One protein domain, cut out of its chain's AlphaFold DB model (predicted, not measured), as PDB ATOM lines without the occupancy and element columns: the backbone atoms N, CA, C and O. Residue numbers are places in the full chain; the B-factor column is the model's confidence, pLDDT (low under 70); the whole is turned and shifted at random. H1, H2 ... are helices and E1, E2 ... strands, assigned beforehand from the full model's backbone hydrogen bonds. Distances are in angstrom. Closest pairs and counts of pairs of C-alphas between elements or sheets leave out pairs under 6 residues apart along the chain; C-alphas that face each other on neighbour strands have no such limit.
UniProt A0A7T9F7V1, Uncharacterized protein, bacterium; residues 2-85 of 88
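What this domain is: This is residues 2 to 85 of the 88 residues of an uncharacterized protein of bacterium (UniProt A0A7T9F7V1). A long, twisted ribbon of three antiparallel strands, E1, E2 and E3, makes the body, with the short helix H2 crossing one face of it over E2 and E3. The other short helix, H1, lies off the sheet at one end of the long axis, and the tight turn between E1 and E2 lies at the other end. After E3 an unnamed stretch folds back beside that strand, tied to it by short pairings, before it reaches H2. The printed part has 84 residues, with two named helices and three named strands in the order H1 E1 E2 E3 H2, the sheet running E1 - E2 - E3, and its class is mixed, helices and strands. The whole is loose and elongated, with a radius of gyration of the C-alphas of 14.9 A and spans of 48 by 28 by 17 A.

Where its parts are: H1 is residues 2 to 8, with C-alpha 2 at (11.473, 5.697, -63.670). E1, residues 22 to 31, is 21.9 A long and begins with C-alpha 22 at (3.654, 18.996, -34.496); it bends by 76 degrees at residue 28. E2, residues 34 to 44, is 28.1 A long and bends by 55 degrees at residue 41. E3, residues 53 to 63, is 27.8 A long and bends by 67 degrees at residue 60. H2, residues 76 to 84, is 12.4 A long and ends with C-alpha 84 at (-5.087, 30.575, -39.973).

How they stand to each other: H1 is not on the sheet and is apart from E2, E3 and H2. E1, E2 and E3 form a meander, each strand the antiparallel neighbour of the one before. E1 and E2 are a hairpin at 155 degrees, with N 27 and O 36 at 2.8 A. E2 and E3 are a hairpin at 161 degrees, with N 39 and O 58 at 2.8 A and N 43 and O 54 at 2.9 A. E1 and E3 are the edge strands. Beyond E3, residues 66 to 67 pair antiparallel with residues 62 to 63 of E3, and residues 72 to 73 with residues 58 to 59. H2 is on the sheet at a height of 9.5 A, over E2 and E3, and runs across the strands at 88 degrees to E2 on the local plane. The closest C-alphas of E3 and H2 are those of Tyr 57 and Glu 79, 6.4 A apart. In H1 and H2 every O i to N i+4 pair is within hydrogen-bond range.

The domain as a whole: The two C-alphas farthest apart are those of Leu 2 and Leu 32, 48.0 A. The printed part has no cut. The links H1 to E1, 13 residues, and E3 to H2, 12 residues, are long. The mean pLDDT of the printed part is 75.6, and 25 residues are under 70, among them residues 15 to 32.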
ATOM      1  N   LEU A   2      12.893   5.416 -63.382       60.97
ATOM      2  CA  LEU A   2      11.473   5.697 -63.670       60.97
ATOM      3  C   LEU A   2      10.750   6.490 -62.559       60.97
ATOM      4  O   LEU A   2       9.895   7.324 -62.833       60.97
ATOM      5  N   GLY A   3      11.141   6.287 -61.297       61.97
ATOM      6  CA  GLY A   3      10.537   6.989 -60.161       61.97
ATOM      7  C   GLY A   3      10.755   8.510 -60.162       61.97
ATOM      8  O   GLY A   3       9.875   9.236 -59.705       61.97
ATOM      9  N   LYS A   4      11.882   9.001 -60.707       69.69
ATOM     10  CA  LYS A   4      12.180  10.443 -60.820       69.69
ATOM     11  C   LYS A   4      11.319  11.124 -61.880       69.69
ATOM     12  O   LYS A   4      10.806  12.204 -61.620       69.69
ATOM     13  N   LEU A   5      11.125  10.471 -63.028       79.69
ATOM     14  CA  LEU A   5      10.307  10.990 -64.129       79.69
ATOM     15  C   LEU A   5       8.876  11.274 -63.672       79.69
ATOM     16  O   LEU A   5       8.368  12.366 -63.874       79.69
ATOM     17  N   LEU A   6       8.259  10.340 -62.948       81.75
ATOM     18  CA  LEU A   6       6.918  10.549 -62.404       81.75
ATOM     19  C   LEU A   6       6.867  11.706 -61.386       81.75
ATOM     20  O   LEU A   6       5.876  12.423 -61.331       81.75
ATOM     21  N   CYS A   7       7.921  11.924 -60.591       85.56
ATOM     22  CA  CYS A   7       7.991  13.095 -59.708       85.56
ATOM     23  C   CYS A   7       8.165  14.406 -60.488       85.56
ATOM     24  O   CYS A   7       7.669  15.428 -60.040       85.56
ATOM     25  N   PHE A   8       8.848  14.384 -61.636       82.00
ATOM     26  CA  PHE A   8       9.012  15.557 -62.501       82.00
ATOM     27  C   PHE A   8       7.669  16.039 -63.072       82.00
ATOM     28  O   PHE A   8       7.437  17.236 -63.169       82.00
ATOM     29  N   PHE A   9       6.744  15.113 -63.345       85.62
ATOM     30  CA  PHE A   9       5.355  15.421 -63.716       85.62
ATOM     31  C   PHE A   9       4.436  15.706 -62.510       85.62
ATOM     32  O   PHE A   9       3.216  15.705 -62.652       85.62
ATOM     33  N   GLY A  10       4.985  15.894 -61.305       80.88
ATOM     34  CA  GLY A  10       4.215  16.194 -60.091       80.88
ATOM     35  C   GLY A  10       3.475  15.002 -59.471       80.88
ATOM     36  O   GLY A  10       2.808  15.154 -58.449       80.88
ATOM     37  N   LEU A  11       3.611  13.789 -60.018       86.50
ATOM     38  CA  LEU A  11       2.966  12.583 -59.490       86.50
ATOM     39  C   LEU A  11       3.756  12.026 -58.303       86.50
ATOM     40  O   LEU A  11       4.344  10.951 -58.405       86.50
ATOM     41  N   HIS A  12       3.823  12.742 -57.184       85.88
ATOM     42  CA  HIS A  12       4.575  12.315 -56.000       85.88
ATOM     43  C   HIS A  12       3.887  11.165 -55.249       85.88
ATOM     44  O   HIS A  12       2.679  11.176 -55.034       85.88
ATOM     45  N   LYS A  13       4.668  10.171 -54.799       85.25
ATOM     46  CA  LYS A  13       4.189   9.115 -53.888       85.25
ATOM     47  C   LYS A  13       4.464   9.524 -52.441       85.25
ATOM     48  O   LYS A  13       5.634   9.638 -52.077       85.25
ATOM     49  N   ILE A  14       3.425   9.732 -51.636       82.56
ATOM     50  CA  ILE A  14       3.520  10.132 -50.224       82.56
ATOM     51  C   ILE A  14       2.967   8.985 -49.368       82.56
ATOM     52  O   ILE A  14       1.773   8.729 -49.419       82.56
ATOM     53  N   ASP A  15       3.822   8.268 -48.633       64.56
ATOM     54  CA  ASP A  15       3.423   7.038 -47.906       64.56
ATOM     55  C   ASP A  15       3.851   7.032 -46.424       64.56
ATOM     56  O   ASP A  15       3.480   6.140 -45.669       64.56
ATOM     57  N   GLN A  16       4.630   8.020 -45.972       64.81
ATOM     58  CA  GLN A  16       5.153   8.048 -44.601       64.81
ATOM     59  C   GLN A  16       4.350   8.971 -43.677       64.81
ATOM     60  O   GLN A  16       3.787   9.993 -44.096       64.81
ATOM     61  N   GLU A  17       4.300   8.594 -42.395       66.62
ATOM     62  CA  GLU A  17       3.980   9.514 -41.300       66.62
ATOM     63  C   GLU A  17       4.791  10.813 -41.443       66.62
ATOM     64  O   GLU A  17       5.890  10.794 -42.008       66.62
ATOM     65  N   PRO A  18       4.247  11.958 -41.003       68.31
ATOM     66  CA  PRO A  18       4.975  13.213 -41.095       68.31
ATOM     67  C   PRO A  18       6.309  13.115 -40.340       68.31
ATOM     68  O   PRO A  18       6.372  12.591 -39.228       68.31
ATOM     69  N   MET A  19       7.373  13.622 -40.965       65.88
ATOM     70  CA  MET A  19       8.741  13.596 -40.442       65.88
ATOM     71  C   MET A  19       8.876  14.414 -39.154       65.88
ATOM     72  O   MET A  19       9.677  14.075 -38.290       65.88
ATOM     73  N   SER A  20       8.083  15.476 -39.021       60.50
ATOM     74  CA  SER A  20       7.915  16.242 -37.790       60.50
ATOM     75  C   SER A  20       6.492  16.046 -37.274       60.50
ATOM     76  O   SER A  20       5.524  16.212 -38.018       60.50
ATOM     77  N   LYS A  21       6.353  15.655 -36.004       61.09
ATOM     78  CA  LYS A  21       5.052  15.563 -35.336       61.09
ATOM     79  C   LYS A  21       4.823  16.863 -34.570       61.09
ATOM     80  O   LYS A  21       5.181  16.953 -33.403       61.09
ATOM     81  N   GLU A  22       4.239  17.865 -35.218       60.94
ATOM     82  CA  GLU A  22       3.654  18.996 -34.496       60.94
ATOM     83  C   GLU A  22       2.231  18.587 -34.099       60.94
ATOM     84  O   GLU A  22       1.316  18.507 -34.925       60.94
ATOM     85  N   LEU A  23       2.054  18.223 -32.828       59.75
ATOM     86  CA  LEU A  23       0.733  17.976 -32.257       59.75
ATOM     87  C   LEU A  23       0.026  19.320 -32.125       59.75
ATOM     88  O   LEU A  23       0.349  20.123 -31.255       59.75
ATOM     89  N   LEU A  24      -0.941  19.563 -33.001       62.09
ATOM     90  CA  LEU A  24      -1.737  20.775 -32.985       62.09
ATOM     91  C   LEU A  24      -3.136  20.411 -32.525       62.09
ATOM     92  O   LEU A  24      -3.992  20.050 -33.319       62.09
ATOM     93  N   ARG A  25      -3.355  20.623 -31.227       60.62
ATOM     94  CA  ARG A  25      -4.670  20.847 -30.626       60.62
ATOM     95  C   ARG A  25      -5.539  19.592 -30.444       60.62
ATOM     96  O   ARG A  25      -5.823  18.825 -31.362       60.62
ATOM     97  N   SER A  26      -6.007  19.435 -29.209       61.00
ATOM     98  CA  SER A  26      -7.179  18.626 -28.877       61.00
ATOM     99  C   SER A  26      -8.423  19.308 -29.468       61.00
ATOM    100  O   SER A  26      -8.673  20.480 -29.189       61.00
ATOM    101  N   GLU A  27      -9.204  18.599 -30.289       65.19
ATOM    102  CA  GLU A  27     -10.530  19.043 -30.758       65.19
ATOM    103  C   GLU A  27     -11.609  18.903 -29.653       65.19
ATOM    104  O   GLU A  27     -12.790  19.080 -29.934       65.19
ATOM    105  N   GLY A  28     -11.239  18.579 -28.403       54.97
ATOM    106  CA  GLY A  28     -12.156  18.544 -27.251       54.97
ATOM    107  C   GLY A  28     -13.190  17.412 -27.266       54.97
ATOM    108  O   GLY A  28     -14.130  17.423 -26.479       54.97
ATOM    109  N   SER A  29     -13.050  16.436 -28.168       58.91
ATOM    110  CA  SER A  29     -13.856  15.213 -28.157       58.91
ATOM    111  C   SER A  29     -13.132  14.170 -27.315       58.91
ATOM    112  O   SER A  29     -12.227  13.495 -27.814       58.91
ATOM    113  N   ASP A  30     -13.529  14.068 -26.050       60.41
ATOM    114  CA  ASP A  30     -12.987  13.098 -25.103       60.41
ATOM    115  C   ASP A  30     -13.836  11.825 -25.102       60.41
ATOM    116  O   ASP A  30     -15.029  11.830 -24.796       60.41
ATOM    117  N   VAL A  31     -13.209  10.708 -25.452       61.31
ATOM    118  CA  VAL A  31     -13.742   9.359 -25.269       61.31
ATOM    119  C   VAL A  31     -12.767   8.661 -24.335       61.31
ATOM    120  O   VAL A  31     -11.681   8.319 -24.779       61.31
ATOM    121  N   LEU A  32     -13.124   8.502 -23.052       66.81
ATOM    122  CA  LEU A  32     -12.404   7.716 -22.025       66.81
ATOM    123  C   LEU A  32     -10.896   7.514 -22.307       66.81
ATOM    124  O   LEU A  32     -10.506   6.525 -22.923       66.81
ATOM    125  N   PHE A  33     -10.057   8.441 -21.824       71.62
ATOM    126  CA  PHE A  33      -8.585   8.472 -21.977       71.62
ATOM    127  C   PHE A  33      -8.034   8.774 -23.382       71.62
ATOM    128  O   PHE A  33      -6.813   8.850 -23.550       71.62
ATOM    129  N   TRP A  34      -8.903   8.991 -24.369       75.62
ATOM    130  CA  TRP A  34      -8.537   9.378 -25.726       75.62
ATOM    131  C   TRP A  34      -9.208  10.683 -26.109       75.62
ATOM    132  O   TRP A  34     -10.398  10.888 -25.882       75.62
ATOM    133  N   THR A  35      -8.451  11.531 -26.781       79.44
ATOM    134  CA  THR A  35      -8.923  12.808 -27.276       79.44
ATOM    135  C   THR A  35      -8.723  12.853 -28.777       79.44
ATOM    136  O   THR A  35      -7.692  12.421 -29.310       79.44
ATOM    137  N   ARG A  36      -9.712  13.375 -29.502       79.88
ATOM    138  CA  ARG A  36      -9.522  13.649 -30.924       79.88
ATOM    139  C   ARG A  36      -8.477  14.747 -31.081       79.88
ATOM    140  O   ARG A  36      -8.676  15.867 -30.625       79.88
ATOM    141  N   ALA A  37      -7.366  14.415 -31.716       79.25
ATOM    142  CA  ALA A  37      -6.251  15.316 -31.932       79.25
ATOM    143  C   ALA A  37      -6.065  15.571 -33.424       79.25
ATOM    144  O   ALA A  37      -6.383  14.726 -34.272       79.25
ATOM    145  N   ILE A  38      -5.518  16.741 -33.736       81.12
ATOM    146  CA  ILE A  38      -4.989  17.036 -35.057       81.12
ATOM    147  C   ILE A  38      -3.462  17.018 -34.992       81.12
ATOM    148  O   ILE A  38      -2.823  17.503 -34.060       81.12
ATOM    149  N   GLN A  39      -2.862  16.414 -36.006       78.00
ATOM    150  CA  GLN A  39      -1.427  16.386 -36.205       78.00
ATOM    151  C   GLN A  39      -1.114  17.146 -37.485       78.00
ATOM    152  O   GLN A  39      -1.652  16.826 -38.550       78.00
ATOM    153  N   LYS A  40      -0.218  18.124 -37.372       80.06
ATOM    154  CA  LYS A  40       0.407  18.818 -38.495       80.06
ATOM    155  C   LYS A  40       1.829  18.304 -38.650       80.06
ATOM    156  O   LYS A  40       2.507  17.971 -37.678       80.06
ATOM    157  N   GLY A  41       2.295  18.249 -39.884       78.50
ATOM    158  CA  GLY A  41       3.701  18.010 -40.141       78.50
ATOM    159  C   GLY A  41       4.026  18.010 -41.620       78.50
ATOM    160  O   GLY A  41       3.194  18.352 -42.463       78.50
ATOM    161  N   LEU A  42       5.254  17.615 -41.930       78.25
ATOM    162  CA  LEU A  42       5.747  17.507 -43.299       78.25
ATOM    163  C   LEU A  42       5.909  16.040 -43.684       78.25
ATOM    164  O   LEU A  42       6.664  15.314 -43.043       78.25
ATOM    165  N   SER A  43       5.261  15.602 -44.761       81.56
ATOM    166  CA  SER A  43       5.544  14.300 -45.373       81.56
ATOM    167  C   SER A  43       6.472  14.469 -46.574       81.56
ATOM    168  O   SER A  43       6.394  15.455 -47.310       81.56
ATOM    169  N   ARG A  44       7.357  13.491 -46.787       86.06
ATOM    170  CA  ARG A  44       8.283  13.441 -47.926       86.06
ATOM    171  C   ARG A  44       7.782  12.471 -48.990       86.06
ATOM    172  O   ARG A  44       7.146  11.462 -48.682       86.06
ATOM    173  N   CYS A  45       8.129  12.742 -50.245       87.00
ATOM    174  CA  CYS A  45       8.011  11.739 -51.291       87.00
ATOM    175  C   CYS A  45       8.889  10.511 -51.007       87.00
ATOM    176  O   CYS A  45      10.091  10.624 -50.786       87.00
ATOM    177  N   THR A  46       8.298   9.319 -51.068       86.62
ATOM    178  CA  THR A  46       8.985   8.047 -50.783       86.62
ATOM    179  C   THR A  46       9.839   7.539 -51.944       86.62
ATOM    180  O   THR A  46      10.515   6.519 -51.822       86.62
ATOM    181  N   ARG A  47       9.830   8.226 -53.093       86.19
ATOM    182  CA  ARG A  47      10.664   7.849 -54.239       86.19
ATOM    183  C   ARG A  47      12.113   8.287 -54.027       86.19
ATOM    184  O   ARG A  47      12.376   9.401 -53.580       86.19
ATOM    185  N   ARG A  48      13.048   7.408 -54.404       83.19
ATOM    186  CA  ARG A  48      14.498   7.622 -54.275       83.19
ATOM    187  C   ARG A  48      14.925   8.951 -54.911       83.19
ATOM    188  O   ARG A  48      14.512   9.254 -56.032       83.19
ATOM    189  N   ASP A  49      15.745   9.709 -54.183       80.81
ATOM    190  CA  ASP A  49      16.291  11.024 -54.555       80.81
ATOM    191  C   ASP A  49      15.242  12.110 -54.873       80.81
ATOM    192  O   ASP A  49      15.538  13.082 -55.570       80.81
ATOM    193  N   CYS A  50      14.002  11.960 -54.404       82.88
ATOM    194  CA  CYS A  50      13.024  13.038 -54.450       82.88
ATOM    195  C   CYS A  50      13.110  13.863 -53.157       82.88
ATOM    196  O   CYS A  50      13.021  13.320 -52.052       82.88
ATOM    197  N   ASN A  51      13.271  15.179 -53.300       83.12
ATOM    198  CA  ASN A  51      13.302  16.140 -52.187       83.12
ATOM    199  C   ASN A  51      11.978  16.909 -52.058       83.12
ATOM    200  O   ASN A  51      11.925  17.981 -51.467       83.12
ATOM    201  N   PHE A  52      10.901  16.379 -52.644       85.75
ATOM    202  CA  PHE A  52       9.577  16.965 -52.497       85.75
ATOM    203  C   PHE A  52       9.043  16.721 -51.085       85.75
ATOM    204  O   PHE A  52       9.022  15.579 -50.603       85.75
ATOM    205  N   HIS A  53       8.559  17.795 -50.472       85.44
ATOM    206  CA  HIS A  53       7.888  17.796 -49.183       85.44
ATOM    207  C   HIS A  53       6.542  18.497 -49.320       85.44
ATOM    208  O   HIS A  53       6.427  19.495 -50.026       85.44
ATOM    209  N   THR A  54       5.535  17.990 -48.618       83.88
ATOM    210  CA  THR A  54       4.227  18.639 -48.523       83.88
ATOM    211  C   THR A  54       3.779  18.688 -47.075       83.88
ATOM    212  O   THR A  54       4.045  17.763 -46.300       83.88
ATOM    213  N   LYS A  55       3.081  19.769 -46.716       80.69
ATOM    214  CA  LYS A  55       2.341  19.821 -45.458       80.69
ATOM    215  C   LYS A  55       1.229  18.782 -45.512       80.69
ATOM    216  O   LYS A  55       0.600  18.598 -46.554       80.69
ATOM    217  N   VAL A  56       1.029  18.088 -44.403       79.62
ATOM    218  CA  VAL A  56      -0.080  17.157 -44.220       79.62
ATOM    219  C   VAL A  56      -0.734  17.425 -42.879       79.62
ATOM    220  O   VAL A  56      -0.053  17.620 -41.869       79.62
ATOM    221  N   TYR A  57      -2.059  17.377 -42.881       83.44
ATOM    222  CA  TYR A  57      -2.855  17.424 -41.671       83.44
ATOM    223  C   TYR A  57      -3.638  16.136 -41.539       83.44
ATOM    224  O   TYR A  57      -4.239  15.640 -42.499       83.44
ATOM    225  N   ARG A  58      -3.629  15.574 -40.337       82.44
ATOM    226  CA  ARG A  58      -4.371  14.356 -40.045       82.44
ATOM    227  C   ARG A  58      -5.120  14.495 -38.732       82.44
ATOM    228  O   ARG A  58      -4.664  15.185 -37.830       82.44
ATOM    229  N   THR A  59      -6.250  13.814 -38.621       84.06
ATOM    230  CA  THR A  59      -7.039  13.707 -37.390       84.06
ATOM    231  C   THR A  59      -7.132  12.251 -36.956       84.06
ATOM    232  O   THR A  59      -7.274  11.346 -37.787       84.06
ATOM    233  N   GLY A  60      -7.037  12.023 -35.655       82.06
ATOM    234  CA  GLY A  60      -7.093  10.702 -35.047       82.06
ATOM    235  C   GLY A  60      -7.374  10.801 -33.553       82.06
ATOM    236  O   GLY A  60      -7.418  11.893 -32.994       82.06
ATOM    237  N   LEU A  61      -7.587   9.656 -32.910       80.50
ATOM    238  CA  LEU A  61      -7.685   9.575 -31.454       80.50
ATOM    239  C   LEU A  61      -6.285   9.379 -30.869       80.50
ATOM    240  O   LEU A  61      -5.589   8.426 -31.225       80.50
ATOM    241  N   CYS A  62      -5.888  10.284 -29.981       78.50
ATOM    242  CA  CYS A  62      -4.605  10.286 -29.291       78.50
ATOM    243  C   CYS A  62      -4.847  10.337 -27.778       78.50
ATOM    244  O   CYS A  62      -5.743  11.042 -27.324       78.50
ATOM    245  N   GLY A  63      -4.081   9.583 -26.998       75.06
ATOM    246  CA  GLY A  63      -4.237   9.498 -25.546       75.06
ATOM    247  C   GLY A  63      -2.935   9.097 -24.860       75.06
ATOM    248  O   GLY A  63      -1.901   8.946 -25.511       75.06
ATOM    249  N   ALA A  64      -2.980   8.878 -23.545       69.69
ATOM    250  CA  ALA A  64      -1.796   8.507 -22.755       69.69
ATOM    251  C   ALA A  64      -1.120   7.197 -23.228       69.69
ATOM    252  O   ALA A  64       0.067   6.998 -22.992       69.69
ATOM    253  N   GLY A  65      -1.855   6.329 -23.936       68.69
ATOM    254  CA  GLY A  65      -1.351   5.094 -24.552       68.69
ATOM    255  C   GLY A  65      -0.857   5.232 -26.001       68.69
ATOM    256  O   GLY A  65      -0.593   4.219 -26.643       68.69
ATOM    257  N   GLY A  66      -0.755   6.450 -26.547       70.94
ATOM    258  CA  GLY A  66      -0.323   6.698 -27.926       70.94
ATOM    259  C   GLY A  66      -1.489   6.951 -28.884       70.94
ATOM    260  O   GLY A  66      -2.332   7.804 -28.623       70.94
ATOM    261  N   SER A  67      -1.524   6.252 -30.022       72.19
ATOM    262  CA  SER A  67      -2.580   6.387 -31.039       72.19
ATOM    263  C   SER A  67      -3.587   5.241 -30.939       72.19
ATOM    264  O   SER A  67      -3.192   4.081 -30.996       72.19
ATOM    265  N   ALA A  68      -4.885   5.551 -30.874       68.62
ATOM    266  CA  ALA A  68      -5.955   4.545 -30.800       68.62
ATOM    267  C   ALA A  68      -6.334   3.947 -32.169       68.62
ATOM    268  O   ALA A  68      -7.192   3.070 -32.256       68.62
ATOM    269  N   GLY A  69      -5.734   4.419 -33.266       72.44
ATOM    270  CA  GLY A  69      -6.043   3.896 -34.593       72.44
ATOM    271  C   GLY A  69      -5.348   4.618 -35.740       72.44
ATOM    272  O   GLY A  69      -4.365   5.339 -35.558       72.44
ATOM    273  N   LYS A  70      -5.868   4.397 -36.953       74.56
ATOM    274  CA  LYS A  70      -5.369   5.050 -38.168       74.56
ATOM    275  C   LYS A  70      -5.778   6.520 -38.193       74.56
ATOM    276  O   LYS A  70      -6.956   6.852 -38.069       74.56
ATOM    277  N   TRP A  71      -4.797   7.376 -38.435       78.38
ATOM    278  CA  TRP A  71      -5.005   8.798 -38.658       78.38
ATOM    279  C   TRP A  71      -5.556   9.035 -40.063       78.38
ATOM    280  O   TRP A  71      -5.058   8.470 -41.037       78.38
ATOM    281  N   LYS A  72      -6.589   9.872 -40.170       83.25
ATOM    282  CA  LYS A  72      -7.239  10.225 -41.438       83.25
ATOM    283  C   LYS A  72      -6.764  11.595 -41.896       83.25
ATOM    284  O   LYS A  72      -6.628  12.486 -41.064       83.25
ATOM    285  N   GLN A  73      -6.534  11.771 -43.194       83.50
ATOM    286  CA  GLN A  73      -6.231  13.087 -43.759       83.50
ATOM    287  C   GLN A  73      -7.410  14.048 -43.543       83.50
ATOM    288  O   GLN A  73      -8.567  13.623 -43.579       83.50
ATOM    289  N   LEU A  74      -7.118  15.322 -43.274       82.44
ATOM    290  CA  LEU A  74      -8.140  16.362 -43.188       82.44
ATOM    291  C   LEU A  74      -8.567  16.854 -44.575       82.44
ATOM    292  O   LEU A  74      -7.853  16.712 -45.564       82.44
ATOM    293  N   PHE A  75      -9.757  17.444 -44.632       83.12
ATOM    294  CA  PHE A  75     -10.218  18.178 -45.803       83.12
ATOM    295  C   PHE A  75      -9.544  19.558 -45.871       83.12
ATOM    296  O   PHE A  75      -9.232  20.155 -44.840       83.12
ATOM    297  N   ALA A  76      -9.336  20.069 -47.088       80.19
ATOM    298  CA  ALA A  76      -8.568  21.292 -47.347       80.19
ATOM    299  C   ALA A  76      -9.129  22.555 -46.660       80.19
ATOM    300  O   ALA A  76      -8.385  23.492 -46.374       80.19
ATOM    301  N   ASP A  77     -10.433  22.603 -46.394       80.38
ATOM    302  CA  ASP A  77     -11.095  23.662 -45.627       80.38
ATOM    303  C   ASP A  77     -10.633  23.676 -44.161       80.38
ATOM    304  O   ASP A  77     -10.227  24.723 -43.650       80.38
ATOM    305  N   LYS A  78     -10.598  22.507 -43.507       77.06
ATOM    306  CA  LYS A  78     -10.060  22.360 -42.151       77.06
ATOM    307  C   LYS A  78      -8.569  22.679 -42.100       77.06
ATOM    308  O   LYS A  78      -8.140  23.347 -41.165       77.06
ATOM    309  N   GLU A  79      -7.795  22.245 -43.094       80.00
ATOM    310  CA  GLU A  79      -6.361  22.558 -43.184       80.00
ATOM    311  C   GLU A  79      -6.118  24.074 -43.198       80.00
ATOM    312  O   GLU A  79      -5.340  24.580 -42.390       80.00
ATOM    313  N   LYS A  80      -6.847  24.810 -44.051       79.25
ATOM    314  CA  LYS A  80      -6.771  26.278 -44.132       79.25
ATOM    315  C   LYS A  80      -7.168  26.957 -42.827       79.25
ATOM    316  O   LYS A  80      -6.505  27.903 -42.413       79.25
ATOM    317  N   TYR A  81      -8.233  26.481 -42.182       78.44
ATOM    318  CA  TYR A  81      -8.649  27.004 -40.883       78.44
ATOM    319  C   TYR A  81      -7.541  26.832 -39.839       78.44
ATOM    320  O   TYR A  81      -7.197  27.791 -39.154       78.44
ATOM    321  N   ILE A  82      -6.925  25.652 -39.755       73.25
ATOM    322  CA  ILE A  82      -5.836  25.393 -38.804       73.25
ATOM    323  C   ILE A  82      -4.615  26.264 -39.110       73.25
ATOM    324  O   ILE A  82      -4.023  26.808 -38.185       73.25
ATOM    325  N   ASP A  83      -4.255  26.434 -40.385       75.50
ATOM    326  CA  ASP A  83      -3.166  27.330 -40.793       75.50
ATOM    327  C   ASP A  83      -3.442  28.809 -40.487       75.50
ATOM    328  O   ASP A  83      -2.498  29.583 -40.362       75.50
ATOM    329  N   SER A  84      -4.712  29.207 -40.354       75.38
ATOM    330  CA  SER A  84      -5.087  30.575 -39.973       75.38
ATOM    331  C   SER A  84      -5.016  30.847 -38.468       75.38
ATOM    332  O   SER A  84      -5.100  32.002 -38.053       75.38
ATOM    333  N   LEU A  85      -4.874  29.807 -37.639       67.31
ATOM    334  CA  LEU A  85      -4.753  29.973 -36.194       67.31
ATOM    335  C   LEU A  85      -3.361  30.516 -35.830       67.31
ATOM    336  O   LEU A  85      -2.370  30.104 -36.439       67.31
TER     337      LEU A  85